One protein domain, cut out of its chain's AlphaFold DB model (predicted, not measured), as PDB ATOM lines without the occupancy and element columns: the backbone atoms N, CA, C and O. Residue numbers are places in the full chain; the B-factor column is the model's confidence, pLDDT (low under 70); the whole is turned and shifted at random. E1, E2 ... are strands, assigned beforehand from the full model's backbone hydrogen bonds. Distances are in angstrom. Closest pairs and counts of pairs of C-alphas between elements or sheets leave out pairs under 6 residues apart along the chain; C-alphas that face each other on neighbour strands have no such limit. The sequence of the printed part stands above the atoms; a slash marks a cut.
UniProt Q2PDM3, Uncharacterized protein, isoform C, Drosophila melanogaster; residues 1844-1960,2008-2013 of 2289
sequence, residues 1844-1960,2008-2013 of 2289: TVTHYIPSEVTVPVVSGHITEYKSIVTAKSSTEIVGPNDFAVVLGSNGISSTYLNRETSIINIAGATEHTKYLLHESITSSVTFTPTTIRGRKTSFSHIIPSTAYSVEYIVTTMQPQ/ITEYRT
ATOM      1  N   THR A1844     122.148 160.417 182.612       81.38
ATOM      2  CA  THR A1844     122.433 161.814 182.238       81.38
ATOM      3  C   THR A1844     123.911 162.027 181.938       81.38
ATOM      4  O   THR A1844     124.810 161.885 182.775       81.38
ATOM      5  N   VAL A1845     124.122 162.431 180.693       83.02
ATOM      6  CA  VAL A1845     125.364 162.866 180.084       83.02
ATOM      7  C   VAL A1845     125.433 164.392 180.121       83.02
ATOM      8  O   VAL A1845     124.556 165.072 179.596       83.02
ATOM      9  N   THR A1846     126.509 164.957 180.667       83.45
ATOM     10  CA  THR A1846     126.809 166.393 180.552       83.45
ATOM     11  C   THR A1846     127.796 166.644 179.415       83.45
ATOM     12  O   THR A1846     128.989 166.341 179.518       83.45
ATOM     13  N   HIS A1847     127.302 167.251 178.338       80.21
ATOM     14  CA  HIS A1847     128.111 167.789 177.246       80.21
ATOM     15  C   HIS A1847     128.631 169.177 177.592       80.21
ATOM     16  O   HIS A1847     127.894 170.009 178.121       80.21
ATOM     17  N   TYR A1848     129.863 169.471 177.186       77.64
ATOM     18  CA  TYR A1848     130.389 170.832 177.152       77.64
ATOM     19  C   TYR A1848     130.442 171.309 175.698       77.64
ATOM     20  O   TYR A1848     131.145 170.730 174.867       77.64
ATOM     21  N   ILE A1849     129.667 172.349 175.389       76.68
ATOM     22  CA  ILE A1849     129.575 172.972 174.066       76.68
ATOM     23  C   ILE A1849     130.358 174.292 174.116       76.68
ATOM     24  O   ILE A1849     130.006 175.155 174.927       76.68
ATOM     25  N   PRO A1850     131.400 174.500 173.290       73.15
ATOM     26  CA  PRO A1850     132.151 175.750 173.294       73.15
ATOM     27  C   PRO A1850     131.251 176.930 172.904       73.15
ATOM     28  O   PRO A1850     130.479 176.861 171.948       73.15
ATOM     29  N   SER A1851     131.350 178.032 173.646       75.53
ATOM     30  CA  SER A1851     130.562 179.243 173.412       75.53
ATOM     31  C   SER A1851     131.364 180.502 173.706       75.53
ATOM     32  O   SER A1851     131.937 180.650 174.788       75.53
ATOM     33  N   GLU A1852     131.358 181.442 172.771       78.30
ATOM     34  CA  GLU A1852     131.976 182.750 172.971       78.30
ATOM     35  C   GLU A1852     131.172 183.612 173.952       78.30
ATOM     36  O   GLU A1852     129.950 183.735 173.856       78.30
ATOM     37  N   VAL A1853     131.881 184.212 174.908       79.45
ATOM     38  CA  VAL A1853     131.354 185.177 175.877       79.45
ATOM     39  C   VAL A1853     132.290 186.377 175.883       79.45
ATOM     40  O   VAL A1853     133.496 186.236 176.062       79.45
ATOM     41  N   THR A1854     131.747 187.576 175.685       80.65
ATOM     42  CA  THR A1854     132.549 188.805 175.672       80.65
ATOM     43  C   THR A1854     132.660 189.385 177.077       80.65
ATOM     44  O   THR A1854     131.651 189.721 177.695       80.65
ATOM     45  N   VAL A1855     133.889 189.516 177.580       76.59
ATOM     46  CA  VAL A1855     134.192 190.016 178.928       76.59
ATOM     47  C   VAL A1855     134.903 191.374 178.839       76.59
ATOM     48  O   VAL A1855     135.884 191.490 178.098       76.59
ATOM     49  N   PRO A1856     134.464 192.406 179.586       81.85
ATOM     50  CA  PRO A1856     135.195 193.664 179.686       81.85
ATOM     51  C   PRO A1856     136.488 193.478 180.492       81.85
ATOM     52  O   PRO A1856     136.461 193.166 181.683       81.85
ATOM     53  N   VAL A1857     137.626 193.711 179.846       81.51
ATOM     54  CA  VAL A1857     138.961 193.745 180.447       81.51
ATOM     55  C   VAL A1857     139.388 195.207 180.559       81.51
ATOM     56  O   VAL A1857     139.543 195.905 179.559       81.51
ATOM     57  N   VAL A1858     139.562 195.703 181.785       75.39
ATOM     58  CA  VAL A1858     139.973 197.096 182.015       75.39
ATOM     59  C   VAL A1858     141.493 197.200 181.896       75.39
ATOM     60  O   VAL A1858     142.223 196.721 182.762       75.39
ATOM     61  N   SER A1859     141.969 197.825 180.820       64.78
ATOM     62  CA  SER A1859     143.388 198.059 180.549       64.78
ATOM     63  C   SER A1859     143.713 199.535 180.795       64.78
ATOM     64  O   SER A1859     143.433 200.414 179.976       64.78
ATOM     65  N   GLY A1860     144.240 199.832 181.987       79.41
ATOM     66  CA  GLY A1860     144.439 201.207 182.450       79.41
ATOM     67  C   GLY A1860     143.106 201.943 182.615       79.41
ATOM     68  O   GLY A1860     142.321 201.609 183.497       79.41
ATOM     69  N   HIS A1861     142.853 202.939 181.762       77.99
ATOM     70  CA  HIS A1861     141.608 203.722 181.749       77.99
ATOM     71  C   HIS A1861     140.629 203.318 180.631       77.99
ATOM     72  O   HIS A1861     139.577 203.937 180.498       77.99
ATOM     73  N   ILE A1862     140.957 202.305 179.818       61.49
ATOM     74  CA  ILE A1862     140.142 201.873 178.674       61.49
ATOM     75  C   ILE A1862     139.559 200.485 178.957       61.49
ATOM     76  O   ILE A1862     140.276 199.563 179.344       61.49
ATOM     77  N   THR A1863     138.252 200.321 178.753       82.85
ATOM     78  CA  THR A1863     137.560 199.032 178.865       82.85
ATOM     79  C   THR A1863     137.563 198.317 177.513       82.85
ATOM     80  O   THR A1863     136.768 198.647 176.632       82.85
ATOM     81  N   GLU A1864     138.452 197.342 177.333       81.05
ATOM     82  CA  GLU A1864     138.523 196.521 176.123       81.05
ATOM     83  C   GLU A1864     137.601 195.302 176.263       81.05
ATOM     84  O   GLU A1864     137.745 194.496 177.181       81.05
ATOM     85  N   TYR A1865     136.634 195.148 175.362       79.42
ATOM     86  CA  TYR A1865     135.722 194.005 175.364       79.42
ATOM     87  C   TYR A1865     136.349 192.828 174.612       79.42
ATOM     88  O   TYR A1865     136.369 192.805 173.382       79.42
ATOM     89  N   LYS A1866     136.861 191.839 175.350       79.10
ATOM     90  CA  LYS A1866     137.527 190.660 174.785       79.10
ATOM     91  C   LYS A1866     136.551 189.484 174.698       79.10
ATOM     92  O   LYS A1866     136.059 189.026 175.730       79.10
ATOM     93  N   SER A1867     136.316 188.955 173.494       79.43
ATOM     94  CA  SER A1867     135.675 187.639 173.354       79.43
ATOM     95  C   SER A1867     136.596 186.563 173.932       79.43
ATOM     96  O   SER A1867     137.783 186.496 173.594       79.43
ATOM     97  N   ILE A1868     136.062 185.741 174.832       77.89
ATOM     98  CA  ILE A1868     136.713 184.536 175.337       77.89
ATOM     99  C   ILE A1868     135.855 183.318 175.000       77.89
ATOM    100  O   ILE A1868     134.643 183.304 175.217       77.89
ATOM    101  N   VAL A1869     136.494 182.268 174.484       76.26
ATOM    102  CA  VAL A1869     135.838 180.969 174.318       76.26
ATOM    103  C   VAL A1869     135.693 180.343 175.703       76.26
ATOM    104  O   VAL A1869     136.684 180.060 176.377       76.26
ATOM    105  N   THR A1870     134.444 180.168 176.118       80.55
ATOM    106  CA  THR A1870     134.014 179.443 177.323       80.55
ATOM    107  C   THR A1870     133.262 178.178 176.891       80.55
ATOM    108  O   THR A1870     133.279 177.841 175.706       80.55
ATOM    109  N   ALA A1871     132.585 177.477 177.801       75.58
ATOM    110  CA  ALA A1871     131.686 176.383 177.439       75.58
ATOM    111  C   ALA A1871     130.336 176.498 178.160       75.58
ATOM    112  O   ALA A1871     130.285 176.791 179.355       75.58
ATOM    113  N   LYS A1872     129.251 176.226 177.432       74.29
ATOM    114  CA  LYS A1872     127.913 175.972 177.977       74.29
ATOM    115  C   LYS A1872     127.763 174.476 178.226       74.29
ATOM    116  O   LYS A1872     128.057 173.673 177.344       74.29
ATOM    117  N   SER A1873     127.283 174.107 179.407       79.94
ATOM    118  CA  SER A1873     126.862 172.738 179.703       79.94
ATOM    119  C   SER A1873     125.496 172.450 179.075       79.94
ATOM    120  O   SER A1873     124.581 173.261 179.233       79.94
ATOM    121  N   SER A1874     125.341 171.292 178.439       79.52
ATOM    122  CA  SER A1874     124.047 170.738 178.026       79.52
ATOM    123  C   SER A1874     123.908 169.336 178.605       79.52
ATOM    124  O   SER A1874     124.750 168.480 178.341       79.52
ATOM    125  N   THR A1875     122.867 169.101 179.397       84.36
ATOM    126  CA  THR A1875     122.519 167.772 179.915       84.36
ATOM    127  C   THR A1875     121.679 167.020 178.889       84.36
ATOM    128  O   THR A1875     120.803 167.608 178.255       84.36
ATOM    129  N   GLU A1876     121.945 165.732 178.718       84.11
ATOM    130  CA  GLU A1876     121.195 164.834 177.845       84.11
ATOM    131  C   GLU A1876     120.945 163.502 178.541       84.11
ATOM    132  O   GLU A1876     121.821 162.980 179.221       84.11
ATOM    133  N   ILE A1877     119.759 162.962 178.301       85.21
ATOM    134  CA  ILE A1877     119.212 161.742 178.876       85.21
ATOM    135  C   ILE A1877     119.389 160.602 177.865       85.21
ATOM    136  O   ILE A1877     119.015 160.743 176.702       85.21
ATOM    137  N   VAL A1878     120.004 159.499 178.291       83.98
ATOM    138  CA  VAL A1878     120.549 158.438 177.432       83.98
ATOM    139  C   VAL A1878     120.148 157.080 178.004       83.98
ATOM    140  O   VAL A1878     120.604 156.699 179.080       83.98
ATOM    141  N   GLY A1879     119.301 156.331 177.296       84.38
ATOM    142  CA  GLY A1879     118.791 155.054 177.794       84.38
ATOM    143  C   GLY A1879     119.860 153.951 177.873       84.38
ATOM    144  O   GLY A1879     120.912 154.055 177.234       84.38
ATOM    145  N   PRO A1880     119.576 152.827 178.556       78.36
ATOM    146  CA  PRO A1880     120.495 151.683 178.674       78.36
ATOM    147  C   PRO A1880     120.886 151.039 177.329       78.36
ATOM    148  O   PRO A1880     121.886 150.330 177.242       78.36
ATOM    149  N   ASN A1881     120.132 151.307 176.257       83.35
ATOM    150  CA  ASN A1881     120.458 150.885 174.889       83.35
ATOM    151  C   ASN A1881     121.342 151.890 174.120       83.35
ATOM    152  O   ASN A1881     121.879 151.546 173.064       83.35
ATOM    153  N   ASP A1882     121.515 153.112 174.624       84.65
ATOM    154  CA  ASP A1882     122.206 154.216 173.945       84.65
ATOM    155  C   ASP A1882     123.666 154.392 174.402       84.65
ATOM    156  O   ASP A1882     124.411 155.180 173.809       84.65
ATOM    157  N   PHE A1883     124.115 153.608 175.388       87.75
ATOM    158  CA  PHE A1883     125.514 153.505 175.812       87.75
ATOM    159  C   PHE A1883     126.047 152.061 175.802       87.75
ATOM    160  O   PHE A1883     125.297 151.087 175.737       87.75
ATOM    161  N   ALA A1884     127.371 151.907 175.845       85.61
ATOM    162  CA  ALA A1884     128.040 150.619 175.997       85.61
ATOM    163  C   ALA A1884     129.326 150.734 176.823       85.61
ATOM    164  O   ALA A1884     130.174 151.600 176.590       85.61
ATOM    165  N   VAL A1885     129.509 149.795 177.753       84.78
ATOM    166  CA  VAL A1885     130.745 149.645 178.530       84.78
ATOM    167  C   VAL A1885     131.745 148.807 177.728       84.78
ATOM    168  O   VAL A1885     131.583 147.595 177.575       84.78
ATOM    169  N   VAL A1886     132.805 149.432 177.217       82.48
ATOM    170  CA  VAL A1886     133.866 148.751 176.463       82.48
ATOM    171  C   VAL A1886     135.084 148.555 177.360       82.48
ATOM    172  O   VAL A1886     135.683 149.513 177.843       82.48
ATOM    173  N   LEU A1887     135.488 147.299 177.571       80.32
ATOM    174  CA  LEU A1887     136.697 146.975 178.327       80.32
ATOM    175  C   LEU A1887     137.949 147.232 177.469       80.32
ATOM    176  O   LEU A1887     138.172 146.560 176.460       80.32
ATOM    177  N   GLY A1888     138.764 148.207 177.872       76.61
ATOM    178  CA  GLY A1888     139.975 148.614 177.167       76.61
ATOM    179  C   GLY A1888     141.098 147.571 177.204       76.61
ATOM    180  O   GLY A1888     141.125 146.658 178.030       76.61
ATOM    181  N   SER A1889     142.099 147.732 176.333       71.53
ATOM    182  CA  SER A1889     143.278 146.845 176.265       71.53
ATOM    183  C   SER A1889     144.180 146.894 177.509       71.53
ATOM    184  O   SER A1889     145.060 146.050 177.672       71.53
ATOM    185  N   ASN A1890     143.967 147.886 178.372       70.36
ATOM    186  CA  ASN A1890     144.557 148.049 179.701       70.36
ATOM    187  C   ASN A1890     143.798 147.279 180.806       70.36
ATOM    188  O   ASN A1890     144.309 147.183 181.919       70.36
ATOM    189  N   GLY A1891     142.610 146.733 180.517       74.99
ATOM    190  CA  GLY A1891     141.730 146.101 181.502       74.99
ATOM    191  C   GLY A1891     140.875 147.078 182.316       74.99
ATOM    192  O   GLY A1891     140.284 146.656 183.304       74.99
ATOM    193  N   ILE A1892     140.806 148.354 181.919       76.35
ATOM    194  CA  ILE A1892     139.922 149.368 182.511       76.35
ATOM    195  C   ILE A1892     138.664 149.470 181.640       76.35
ATOM    196  O   ILE A1892     138.758 149.454 180.411       76.35
ATOM    197  N   SER A1893     137.487 149.533 182.256       80.15
ATOM    198  CA  SER A1893     136.218 149.792 181.571       80.15
ATOM    199  C   SER A1893     136.108 151.259 181.155       80.15
ATOM    200  O   SER A1893     136.467 152.156 181.911       80.15
ATOM    201  N   SER A1894     135.595 151.505 179.954       83.75
ATOM    202  CA  SER A1894     135.307 152.843 179.443       83.75
ATOM    203  C   SER A1894     133.902 152.853 178.854       83.75
ATOM    204  O   SER A1894     133.595 152.052 177.970       83.75
ATOM    205  N   THR A1895     133.039 153.725 179.363       88.32
ATOM    206  CA  THR A1895     131.666 153.922 178.887       88.32
ATOM    207  C   THR A1895     131.665 154.822 177.655       88.32
ATOM    208  O   THR A1895     132.283 155.882 177.648       88.32
ATOM    209  N   TYR A1896     130.978 154.406 176.595       86.62
ATOM    210  CA  TYR A1896     130.820 155.181 175.363       86.62
ATOM    211  C   TYR A1896     129.345 155.308 175.000       86.62
ATOM    212  O   TYR A1896     128.563 154.419 175.321       86.62
ATOM    213  N   LEU A1897     128.977 156.355 174.261       87.14
ATOM    214  CA  LEU A1897     127.680 156.389 173.580       87.14
ATOM    215  C   LEU A1897     127.693 155.514 172.320       87.14
ATOM    216  O   LEU A1897     128.677 155.485 171.579       87.14
ATOM    217  N   ASN A1898     126.570 154.848 172.048       85.30
ATOM    218  CA  ASN A1898     126.387 153.935 170.911       85.30
ATOM    219  C   ASN A1898     126.195 154.654 169.567       85.30
ATOM    220  O   ASN A1898     126.209 154.018 168.512       85.30
ATOM    221  N   ARG A1899     126.065 155.982 169.590       81.20
ATOM    222  CA  ARG A1899     126.082 156.845 168.404       81.20
ATOM    223  C   ARG A1899     127.497 157.339 168.100       81.20
ATOM    224  O   ARG A1899     128.232 157.769 168.988       81.20
ATOM    225  N   GLU A1900     127.842 157.367 166.821       83.18
ATOM    226  CA  GLU A1900     129.021 158.057 166.297       83.18
ATOM    227  C   GLU A1900     128.582 159.056 165.227       83.18
ATOM    228  O   GLU A1900     127.724 158.748 164.398       83.18
ATOM    229  N   THR A1901     129.149 160.262 165.238       82.00
ATOM    230  CA  THR A1901     128.917 161.241 164.168       82.00
ATOM    231  C   THR A1901     130.060 161.158 163.168       82.00
ATOM    232  O   THR A1901     131.228 161.192 163.551       82.00
ATOM    233  N   SER A1902     129.731 161.014 161.881       78.93
ATOM    234  CA  SER A1902     130.727 160.999 160.804       78.93
ATOM    235  C   SER A1902     130.601 162.245 159.934       78.93
ATOM    236  O   SER A1902     129.506 162.617 159.514       78.93
ATOM    237  N   ILE A1903     131.728 162.919 159.706       77.63
ATOM    238  CA  ILE A1903     131.821 164.186 158.970       77.63
ATOM    239  C   ILE A1903     132.985 164.080 157.977       77.63
ATOM    240  O   ILE A1903     133.985 163.414 158.237       77.63
ATOM    241  N   ILE A1904     132.855 164.713 156.810       77.79
ATOM    242  CA  ILE A1904     133.946 164.810 155.833       77.79
ATOM    243  C   ILE A1904     134.648 166.153 156.030       77.79
ATOM    244  O   ILE A1904     134.040 167.210 155.860       77.79
ATOM    245  N   ASN A1905     135.935 166.113 156.360       68.38
ATOM    246  CA  ASN A1905     136.751 167.304 156.558       68.38
ATOM    247  C   ASN A1905     136.914 168.107 155.265       68.38
ATOM    248  O   ASN A1905     136.882 167.568 154.160       68.38
ATOM    249  N   ILE A1906     137.300 169.376 155.419       67.82
ATOM    250  CA  ILE A1906     137.790 170.246 154.331       67.82
ATOM    251  C   ILE A1906     138.925 169.566 153.524       67.82
ATOM    252  O   ILE A1906     139.084 169.813 152.331       67.82
ATOM    253  N   ALA A1907     139.691 168.666 154.155       69.54
ATOM    254  CA  ALA A1907     140.756 167.873 153.535       69.54
ATOM    255  C   ALA A1907     140.287 166.573 152.829       69.54
ATOM    256  O   ALA A1907     141.125 165.815 152.344       69.54
ATOM    257  N   GLY A1908     138.985 166.271 152.795       70.47
ATOM    258  CA  GLY A1908     138.426 165.056 152.180       70.47
ATOM    259  C   GLY A1908     138.615 163.756 152.978       70.47
ATOM    260  O   GLY A1908     138.281 162.683 152.480       70.47
ATOM    261  N   ALA A1909     139.149 163.833 154.200       70.38
ATOM    262  CA  ALA A1909     139.193 162.721 155.151       70.38
ATOM    263  C   ALA A1909     137.855 162.576 155.892       70.38
ATOM    264  O   ALA A1909     137.193 163.577 156.153       70.38
ATOM    265  N   THR A1910     137.472 161.349 156.244       75.20
ATOM    266  CA  THR A1910     136.290 161.075 157.075       75.20
ATOM    267  C   THR A1910     136.693 161.055 158.544       75.20
ATOM    268  O   THR A1910     137.445 160.172 158.965       75.20
ATOM    269  N   GLU A1911     136.198 162.010 159.321       78.00
ATOM    270  CA  GLU A1911     136.257 161.991 160.781       78.00
ATOM    271  C   GLU A1911     135.076 161.203 161.344       78.00
ATOM    272  O   GLU A1911     133.934 161.427 160.949       78.00
ATOM    273  N   HIS A1912     135.354 160.288 162.274       79.22
ATOM    274  CA  HIS A1912     134.362 159.608 163.104       79.22
ATOM    275  C   HIS A1912     134.544 160.066 164.552       79.22
ATOM    276  O   HIS A1912     135.528 159.702 165.202       79.22
ATOM    277  N   THR A1913     133.601 160.853 165.060       82.58
ATOM    278  CA  THR A1913     133.589 161.321 166.447       82.58
ATOM    279  C   THR A1913     132.815 160.339 167.313       82.58
ATOM    280  O   THR A1913     131.639 160.056 167.070       82.58
ATOM    281  N   LYS A1914     133.492 159.822 168.338       86.04
ATOM    282  CA  LYS A1914     132.921 158.993 169.402       86.04
ATOM    283  C   LYS A1914     132.897 159.784 170.704       86.04
ATOM    284  O   LYS A1914     133.745 160.647 170.925       86.04
ATOM    285  N   TYR A1915     131.948 159.451 171.568       87.74
ATOM    286  CA  TYR A1915     131.737 160.118 172.849       87.74
ATOM    287  C   TYR A1915     132.138 159.150 173.962       87.74
ATOM    288  O   TYR A1915     131.471 158.132 174.150       87.74
ATOM    289  N   LEU A1916     133.251 159.437 174.638       86.98
ATOM    290  CA  LEU A1916     133.679 158.758 175.862       86.98
ATOM    291  C   LEU A1916     133.008 159.447 177.057       86.98
ATOM    292  O   LEU A1916     132.866 160.669 177.062       86.98
ATOM    293  N   LEU A1917     132.598 158.670 178.055       86.77
ATOM    294  CA  LEU A1917     131.959 159.150 179.274       86.77
ATOM    295  C   LEU A1917     132.882 158.935 180.484       86.77
ATOM    296  O   LEU A1917     133.427 157.848 180.669       86.77
ATOM    297  N   HIS A1918     133.019 159.958 181.330       83.62
ATOM    298  CA  HIS A1918     133.734 159.891 182.612       83.62
ATOM    299  C   HIS A1918     132.755 160.033 183.781       83.62
ATOM    300  O   HIS A1918     132.037 161.032 183.849       83.62
ATOM    301  N   GLU A1919     132.732 159.052 184.683       80.37
ATOM    302  CA  GLU A1919     131.891 159.012 185.894       80.37
ATOM    303  C   GLU A1919     132.327 160.037 186.961       80.37
ATOM    304  O   GLU A1919     133.520 160.283 187.152       80.37
ATOM    305  N   SER A1920     131.373 160.632 187.689       74.59
ATOM    306  CA  SER A1920     131.677 161.592 188.769       74.59
ATOM    307  C   SER A1920     130.643 161.562 189.906       74.59
ATOM    308  O   SER A1920     129.572 162.156 189.813       74.59
ATOM    309  N   ILE A1921     130.920 160.773 190.956       76.78
ATOM    310  CA  ILE A1921     129.972 160.415 192.037       76.78
ATOM    311  C   ILE A1921     129.327 161.657 192.676       76.78
ATOM    312  O   ILE A1921     130.023 162.502 193.239       76.78
ATOM    313  N   THR A1922     127.990 161.732 192.654       75.69
ATOM    314  CA  THR A1922     127.200 162.753 193.369       75.69
ATOM    315  C   THR A1922     126.026 162.109 194.130       75.69
ATOM    316  O   THR A1922     125.900 160.881 194.188       75.69
ATOM    317  N   SER A1923     125.177 162.923 194.760       74.03
ATOM    318  CA  SER A1923     123.942 162.479 195.414       74.03
ATOM    319  C   SER A1923     122.917 163.611 195.492       74.03
ATOM    320  O   SER A1923     123.257 164.711 195.940       74.03
ATOM    321  N   SER A1924     121.662 163.334 195.145       68.91
ATOM    322  CA  SER A1924     120.526 164.233 195.372       68.91
ATOM    323  C   SER A1924     119.880 163.994 196.749       68.91
ATOM    324  O   SER A1924     120.147 162.989 197.414       68.91
ATOM    325  N   VAL A1925     119.063 164.941 197.236       70.47
ATOM    326  CA  VAL A1925     118.436 164.854 198.571       70.47
ATOM    327  C   VAL A1925     116.954 165.241 198.518       70.47
ATOM    328  O   VAL A1925     116.606 166.420 198.446       70.47
ATOM    329  N   THR A1926     116.076 164.241 198.609       75.32
ATOM    330  CA  THR A1926     114.626 164.363 198.393       75.32
ATOM    331  C   THR A1926     113.864 164.364 199.719       75.32
ATOM    332  O   THR A1926     113.814 163.360 200.435       75.32
ATOM    333  N   PHE A1927     113.245 165.500 200.060       71.83
ATOM    334  CA  PHE A1927     112.558 165.715 201.340       71.83
ATOM    335  C   PHE A1927     111.056 165.396 201.256       71.83
ATOM    336  O   PHE A1927     110.259 166.258 200.887       71.83
ATOM    337  N   THR A1928     110.629 164.204 201.679       75.45
ATOM    338  CA  THR A1928     109.202 163.839 201.700       75.45
ATOM    339  C   THR A1928     108.479 164.464 202.908       75.45
ATOM    340  O   THR A1928     108.873 164.233 204.059       75.45
ATOM    341  N   PRO A1929     107.420 165.274 202.715       71.33
ATOM    342  CA  PRO A1929     106.656 165.853 203.817       71.33
ATOM    343  C   PRO A1929     105.717 164.818 204.455       71.33
ATOM    344  O   PRO A1929     104.970 164.116 203.783       71.33
ATOM    345  N   THR A1930     105.713 164.749 205.785       77.13
ATOM    346  CA  THR A1930     104.903 163.811 206.584       77.13
ATOM    347  C   THR A1930     104.202 164.555 207.724       77.13
ATOM    348  O   THR A1930     104.630 165.635 208.115       77.13
ATOM    349  N   THR A1931     103.113 164.026 208.295       69.70
ATOM    350  CA  THR A1931     102.430 164.684 209.433       69.70
ATOM    351  C   THR A1931     102.379 163.777 210.658       69.70
ATOM    352  O   THR A1931     101.405 163.066 210.902       69.70
ATOM    353  N   ILE A1932     103.437 163.814 211.468       69.96
ATOM    354  CA  ILE A1932     103.535 163.018 212.694       69.96
ATOM    355  C   ILE A1932     102.810 163.742 213.837       69.96
ATOM    356  O   ILE A1932     103.156 164.861 214.215       69.96
ATOM    357  N   ARG A1933     101.803 163.084 214.436       76.28
ATOM    358  CA  ARG A1933     101.085 163.561 215.642       76.28
ATOM    359  C   ARG A1933     100.449 164.958 215.483       76.28
ATOM    360  O   ARG A1933     100.404 165.734 216.434       76.28
ATOM    361  N   GLY A1934     100.003 165.295 214.269       67.17
ATOM    362  CA  GLY A1934      99.442 166.610 213.930       67.17
ATOM    363  C   GLY A1934     100.477 167.726 213.716       67.17
ATOM    364  O   GLY A1934     100.095 168.875 213.517       67.17
ATOM    365  N   ARG A1935     101.782 167.420 213.737       54.39
ATOM    366  CA  ARG A1935     102.852 168.343 213.333       54.39
ATOM    367  C   ARG A1935     103.350 167.963 211.939       54.39
ATOM    368  O   ARG A1935     103.783 166.833 211.743       54.39
ATOM    369  N   LYS A1936     103.345 168.912 210.993       68.00
ATOM    370  CA  LYS A1936     104.031 168.750 209.699       68.00
ATOM    371  C   LYS A1936     105.546 168.627 209.922       68.00
ATOM    372  O   LYS A1936     106.173 169.590 210.381       68.00
ATOM    373  N   THR A1937     106.097 167.474 209.574       78.09
ATOM    374  CA  THR A1937     107.512 167.078 209.532       78.09
ATOM    375  C   THR A1937     107.932 166.806 208.080       78.09
ATOM    376  O   THR A1937     107.105 166.858 207.173       78.09
ATOM    377  N   SER A1938     109.204 166.509 207.837       69.75
ATOM    378  CA  SER A1938     109.671 165.930 206.573       69.75
ATOM    379  C   SER A1938     110.847 164.989 206.830       69.75
ATOM    380  O   SER A1938     111.471 165.061 207.891       69.75
ATOM    381  N   PHE A1939     111.109 164.081 205.892       81.00
ATOM    382  CA  PHE A1939     112.219 163.133 205.932       81.00
ATOM    383  C   PHE A1939     113.041 163.240 204.645       81.00
ATOM    384  O   PHE A1939     112.485 163.205 203.553       81.00
ATOM    385  N   SER A1940     114.357 163.394 204.774       74.46
ATOM    386  CA  SER A1940     115.294 163.447 203.653       74.46
ATOM    387  C   SER A1940     115.770 162.046 203.275       74.46
ATOM    388  O   SER A1940     116.529 161.435 204.029       74.46
ATOM    389  N   HIS A1941     115.393 161.578 202.090       73.37
ATOM    390  CA  HIS A1941     116.131 160.522 201.402       73.37
ATOM    391  C   HIS A1941     117.382 161.150 200.785       73.37
ATOM    392  O   HIS A1941     117.288 162.228 200.203       73.37
ATOM    393  N   ILE A1942     118.538 160.499 200.903       71.26
ATOM    394  CA  ILE A1942     119.722 160.830 200.102       71.26
ATOM    395  C   ILE A1942     119.789 159.762 199.015       71.26
ATOM    396  O   ILE A1942     119.901 158.582 199.342       71.26
ATOM    397  N   ILE A1943     119.662 160.173 197.755       77.07
ATOM    398  CA  ILE A1943     119.666 159.285 196.592       77.07
ATOM    399  C   ILE A1943     121.035 159.446 195.910       77.07
ATOM    400  O   ILE A1943     121.336 160.540 195.429       77.07
ATOM    401  N   PRO A1944     121.909 158.427 195.925       75.09
ATOM    402  CA  PRO A1944     123.201 158.486 195.244       75.09
ATOM    403  C   PRO A1944     123.049 158.471 193.708       75.09
ATOM    404  O   PRO A1944     122.180 157.792 193.177       75.09
ATOM    405  N   SER A1945     123.884 159.246 193.001       73.66
ATOM    406  CA  SER A1945     123.826 159.431 191.536       73.66
ATOM    407  C   SER A1945     125.098 160.125 190.982       73.66
ATOM    408  O   SER A1945     125.261 161.325 191.194       73.66
ATOM    409  N   THR A1946     126.029 159.456 190.278       79.39
ATOM    410  CA  THR A1946     127.050 160.165 189.470       79.39
ATOM    411  C   THR A1946     126.390 160.975 188.353       79.39
ATOM    412  O   THR A1946     125.279 160.666 187.916       79.39
ATOM    413  N   ALA A1947     127.100 161.990 187.876       79.51
ATOM    414  CA  ALA A1947     126.900 162.507 186.531       79.51
ATOM    415  C   ALA A1947     128.027 161.984 185.630       79.51
ATOM    416  O   ALA A1947     129.188 161.944 186.055       79.51
ATOM    417  N   TYR A1948     127.717 161.644 184.378       84.42
ATOM    418  CA  TYR A1948     128.747 161.381 183.375       84.42
ATOM    419  C   TYR A1948     129.101 162.666 182.618       84.42
ATOM    420  O   TYR A1948     128.227 163.461 182.279       84.42
ATOM    421  N   SER A1949     130.382 162.867 182.311       84.19
ATOM    422  CA  SER A1949     130.867 163.988 181.490       84.19
ATOM    423  C   SER A1949     131.481 163.506 180.174       84.19
ATOM    424  O   SER A1949     132.125 162.458 180.140       84.19
ATOM    425  N   VAL A1950     131.251 164.250 179.085       84.91
ATOM    426  CA  VAL A1950     131.653 163.846 177.723       84.91
ATOM    427  C   VAL A1950     133.063 164.291 177.369       84.91
ATOM    428  O   VAL A1950     133.388 165.475 177.444       84.91
ATOM    429  N   GLU A1951     133.842 163.354 176.836       83.42
ATOM    430  CA  GLU A1951     135.043 163.621 176.053       83.42
ATOM    431  C   GLU A1951     134.819 163.222 174.583       83.42
ATOM    432  O   GLU A1951     134.402 162.102 174.274       83.42
ATOM    433  N   TYR A1952     135.106 164.144 173.660       82.73
ATOM    434  CA  TYR A1952     135.014 163.901 172.220       82.73
ATOM    435  C   TYR A1952     136.321 163.279 171.706       82.73
ATOM    436  O   TYR A1952     137.384 163.904 171.782       82.73
ATOM    437  N   ILE A1953     136.232 162.072 171.140       80.71
ATOM    438  CA  ILE A1953     137.351 161.360 170.510       80.71
ATOM    439  C   ILE A1953     137.119 161.328 169.001       80.71
ATOM    440  O   ILE A1953     136.284 160.569 168.501       80.71
ATOM    441  N   VAL A1954     137.875 162.139 168.266       82.34
ATOM    442  CA  VAL A1954     137.741 162.296 166.815       82.34
ATOM    443  C   VAL A1954     138.760 161.407 166.104       82.34
ATOM    444  O   VAL A1954     139.972 161.587 166.252       82.34
ATOM    445  N   THR A1955     138.277 160.426 165.343       78.24
ATOM    446  CA  THR A1955     139.101 159.452 164.610       78.24
ATOM    447  C   THR A1955     139.158 159.808 163.127       78.24
ATOM    448  O   THR A1955     138.152 159.681 162.432       78.24
ATOM    449  N   THR A1956     140.319 160.219 162.609       76.37
ATOM    450  CA  THR A1956     140.471 160.558 161.180       76.37
ATOM    451  C   THR A1956     140.823 159.319 160.353       76.37
ATOM    452  O   THR A1956     141.867 158.700 160.583       76.37
ATOM    453  N   MET A1957     140.023 159.001 159.335       70.25
ATOM    454  CA  MET A1957     140.340 157.989 158.320       70.25
ATOM    455  C   MET A1957     140.598 158.643 156.955       70.25
ATOM    456  O   MET A1957     139.807 159.451 156.468       70.25
ATOM    457  N   GLN A1958     141.719 158.290 156.320       64.20
ATOM    458  CA  GLN A1958     142.086 158.808 154.998       64.20
ATOM    459  C   GLN A1958     141.439 157.978 153.870       64.20
ATOM    460  O   GLN A1958     141.475 156.741 153.925       64.20
ATOM    461  N   PRO A1959     140.879 158.616 152.821       58.07
ATOM    462  CA  PRO A1959     140.262 157.909 151.706       58.07
ATOM    463  C   PRO A1959     141.303 157.109 150.917       58.07
ATOM    464  O   PRO A1959     142.395 157.592 150.617       58.07
ATOM    465  N   GLN A1960     140.944 155.883 150.533       54.17
ATOM    466  CA  GLN A1960     141.812 154.957 149.798       54.17
ATOM    467  C   GLN A1960     141.932 155.341 148.309       54.17
ATOM    468  O   GLN A1960     141.421 154.648 147.426       54.17
ATOM    469  N   ILE A2008     147.925 149.927 157.898       54.82
ATOM    470  CA  ILE A2008     146.936 151.004 157.979       54.82
ATOM    471  C   ILE A2008     147.146 151.737 159.307       54.82
ATOM    472  O   ILE A2008     147.156 151.110 160.367       54.82
ATOM    473  N   THR A2009     147.326 153.055 159.245       69.38
ATOM    474  CA  THR A2009     147.462 153.913 160.427       69.38
ATOM    475  C   THR A2009     146.157 154.658 160.680       69.38
ATOM    476  O   THR A2009     145.630 155.347 159.811       69.38
ATOM    477  N   GLU A2010     145.611 154.460 161.872       72.53
ATOM    478  CA  GLU A2010     144.430 155.135 162.397       72.53
ATOM    479  C   GLU A2010     144.910 156.173 163.419       72.53
ATOM    480  O   GLU A2010     145.766 155.874 164.255       72.53
ATOM    481  N   TYR A2011     144.384 157.394 163.344       74.59
ATOM    482  CA  TYR A2011     144.704 158.469 164.281       74.59
ATOM    483  C   TYR A2011     143.453 158.791 165.091       74.59
ATOM    484  O   TYR A2011     142.440 159.190 164.512       74.59
ATOM    485  N   ARG A2012     143.524 158.626 166.413       74.41
ATOM    486  CA  ARG A2012     142.484 159.072 167.348       74.41
ATOM    487  C   ARG A2012     142.953 160.333 168.040       74.41
ATOM    488  O   ARG A2012     144.069 160.367 168.548       74.41
ATOM    489  N   THR A2013     142.120 161.360 168.047       70.85
ATOM    490  CA  THR A2013     142.450 162.651 168.644       70.85
ATOM    491  C   THR A2013     141.496 162.940 169.796       70.85
ATOM    492  O   THR A2013     140.280 162.992 169.623       70.85
TER     493      THR A2013
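What this domain is: This is residues 1844 to 1960 and 2008 to 2013 of the 2289 residues of the protein "Uncharacterized protein, isoform C" of Drosophila melanogaster (UniProt Q2PDM3). A flat, roughly T-shaped model of thin two-stranded ribbons: E6 and E9 pair side by side as the trunk of a branched sheet, their ladder is carried on lengthwise by the hairpin E7 and E8, and the long twisted hairpin E1 and E2 runs off to one side as a second arm. E5 and the small hairpin E3 and E4 are on the side of E6 away from E9, E10 and the base of E1 are on the far side of E9, and residues 1931 to 1936 stick out at the tip of E7 and E8. The printed part has 123 residues with ten named strands, E1 to E10 in chain order, and no named helix; the class is all strand. The branched sheet is mixed, with E1 and E9 as its parallel pair, and E7 and E8 make an antiparallel sheet of two. The whole is extended, with a radius of gyration of the C-alphas of 22.7 A and spans of 77 by 57 by 24 A.

Where its parts are: In the branched sheet, E6 is residues 1910 to 1920, 32.0 A long, and E9 is residues 1947 to 1957, 31.6 A. E1, residues 1844 to 1859, begins with C-alpha 1844 at (122.433, 161.814, 182.238) and measures 41.9 A; E2, residues 1862 to 1878, measures 47.7 A. E3 is residues 1883 to 1887, E4 1893 to 1897, E5 1901 to 1904, and E10 2008 to 2013, ending with C-alpha 2013 at (142.450, 162.651, 168.644). E7, residues 1923 to 1932, is 26.7 A long, and E8, residues 1935 to 1944, is 29.0 A, with C-alpha 1935 at (102.852, 168.343, 213.333).

How they stand to each other: E6 and E9 are antiparallel at 159 degrees, with N 1914 and O 1953 2.9 A apart, within hydrogen-bond range. E4 and E5 lie on one side of E6, with N 1917 and O 1895 at 2.8 A and N 1911 and O 1903 at 2.8 A; E9 lies on the other side. E3 forms a hairpin with E4, N 1884 to O 1896 being 2.8 A. E1 and E10 lie on one side of E9: E1 is parallel to it, with N 1846 and O 1948 at 2.8 A, and E10 is antiparallel, with N 1954 and O 2013 at 2.9 A. The hairpin E1 and E2 is antiparallel at 173 degrees, with N 1853 and O 1868 at 2.9 A. E6 runs on into E7 at 46 degrees, and E8 runs on into E9 at 27 degrees; in the hairpin E7 and E8, N 1928 and O 1939 are 2.8 A apart.

The domain as a whole: The C-alphas farthest apart, those of Arg 1933 and Gln 1960, are 77.9 A apart. The branched sheet is strongly twisted. Residues 1961 to 2007 are not printed, and C-alphas 1960 and 2008 are 10.4 A apart across the cut. The links that are printed whole are tight. The mean pLDDT of the printed part is 77.1; 17 residues are under 70, among them 1905 to 1907, 1934 to 1936 and 1958 to 1960.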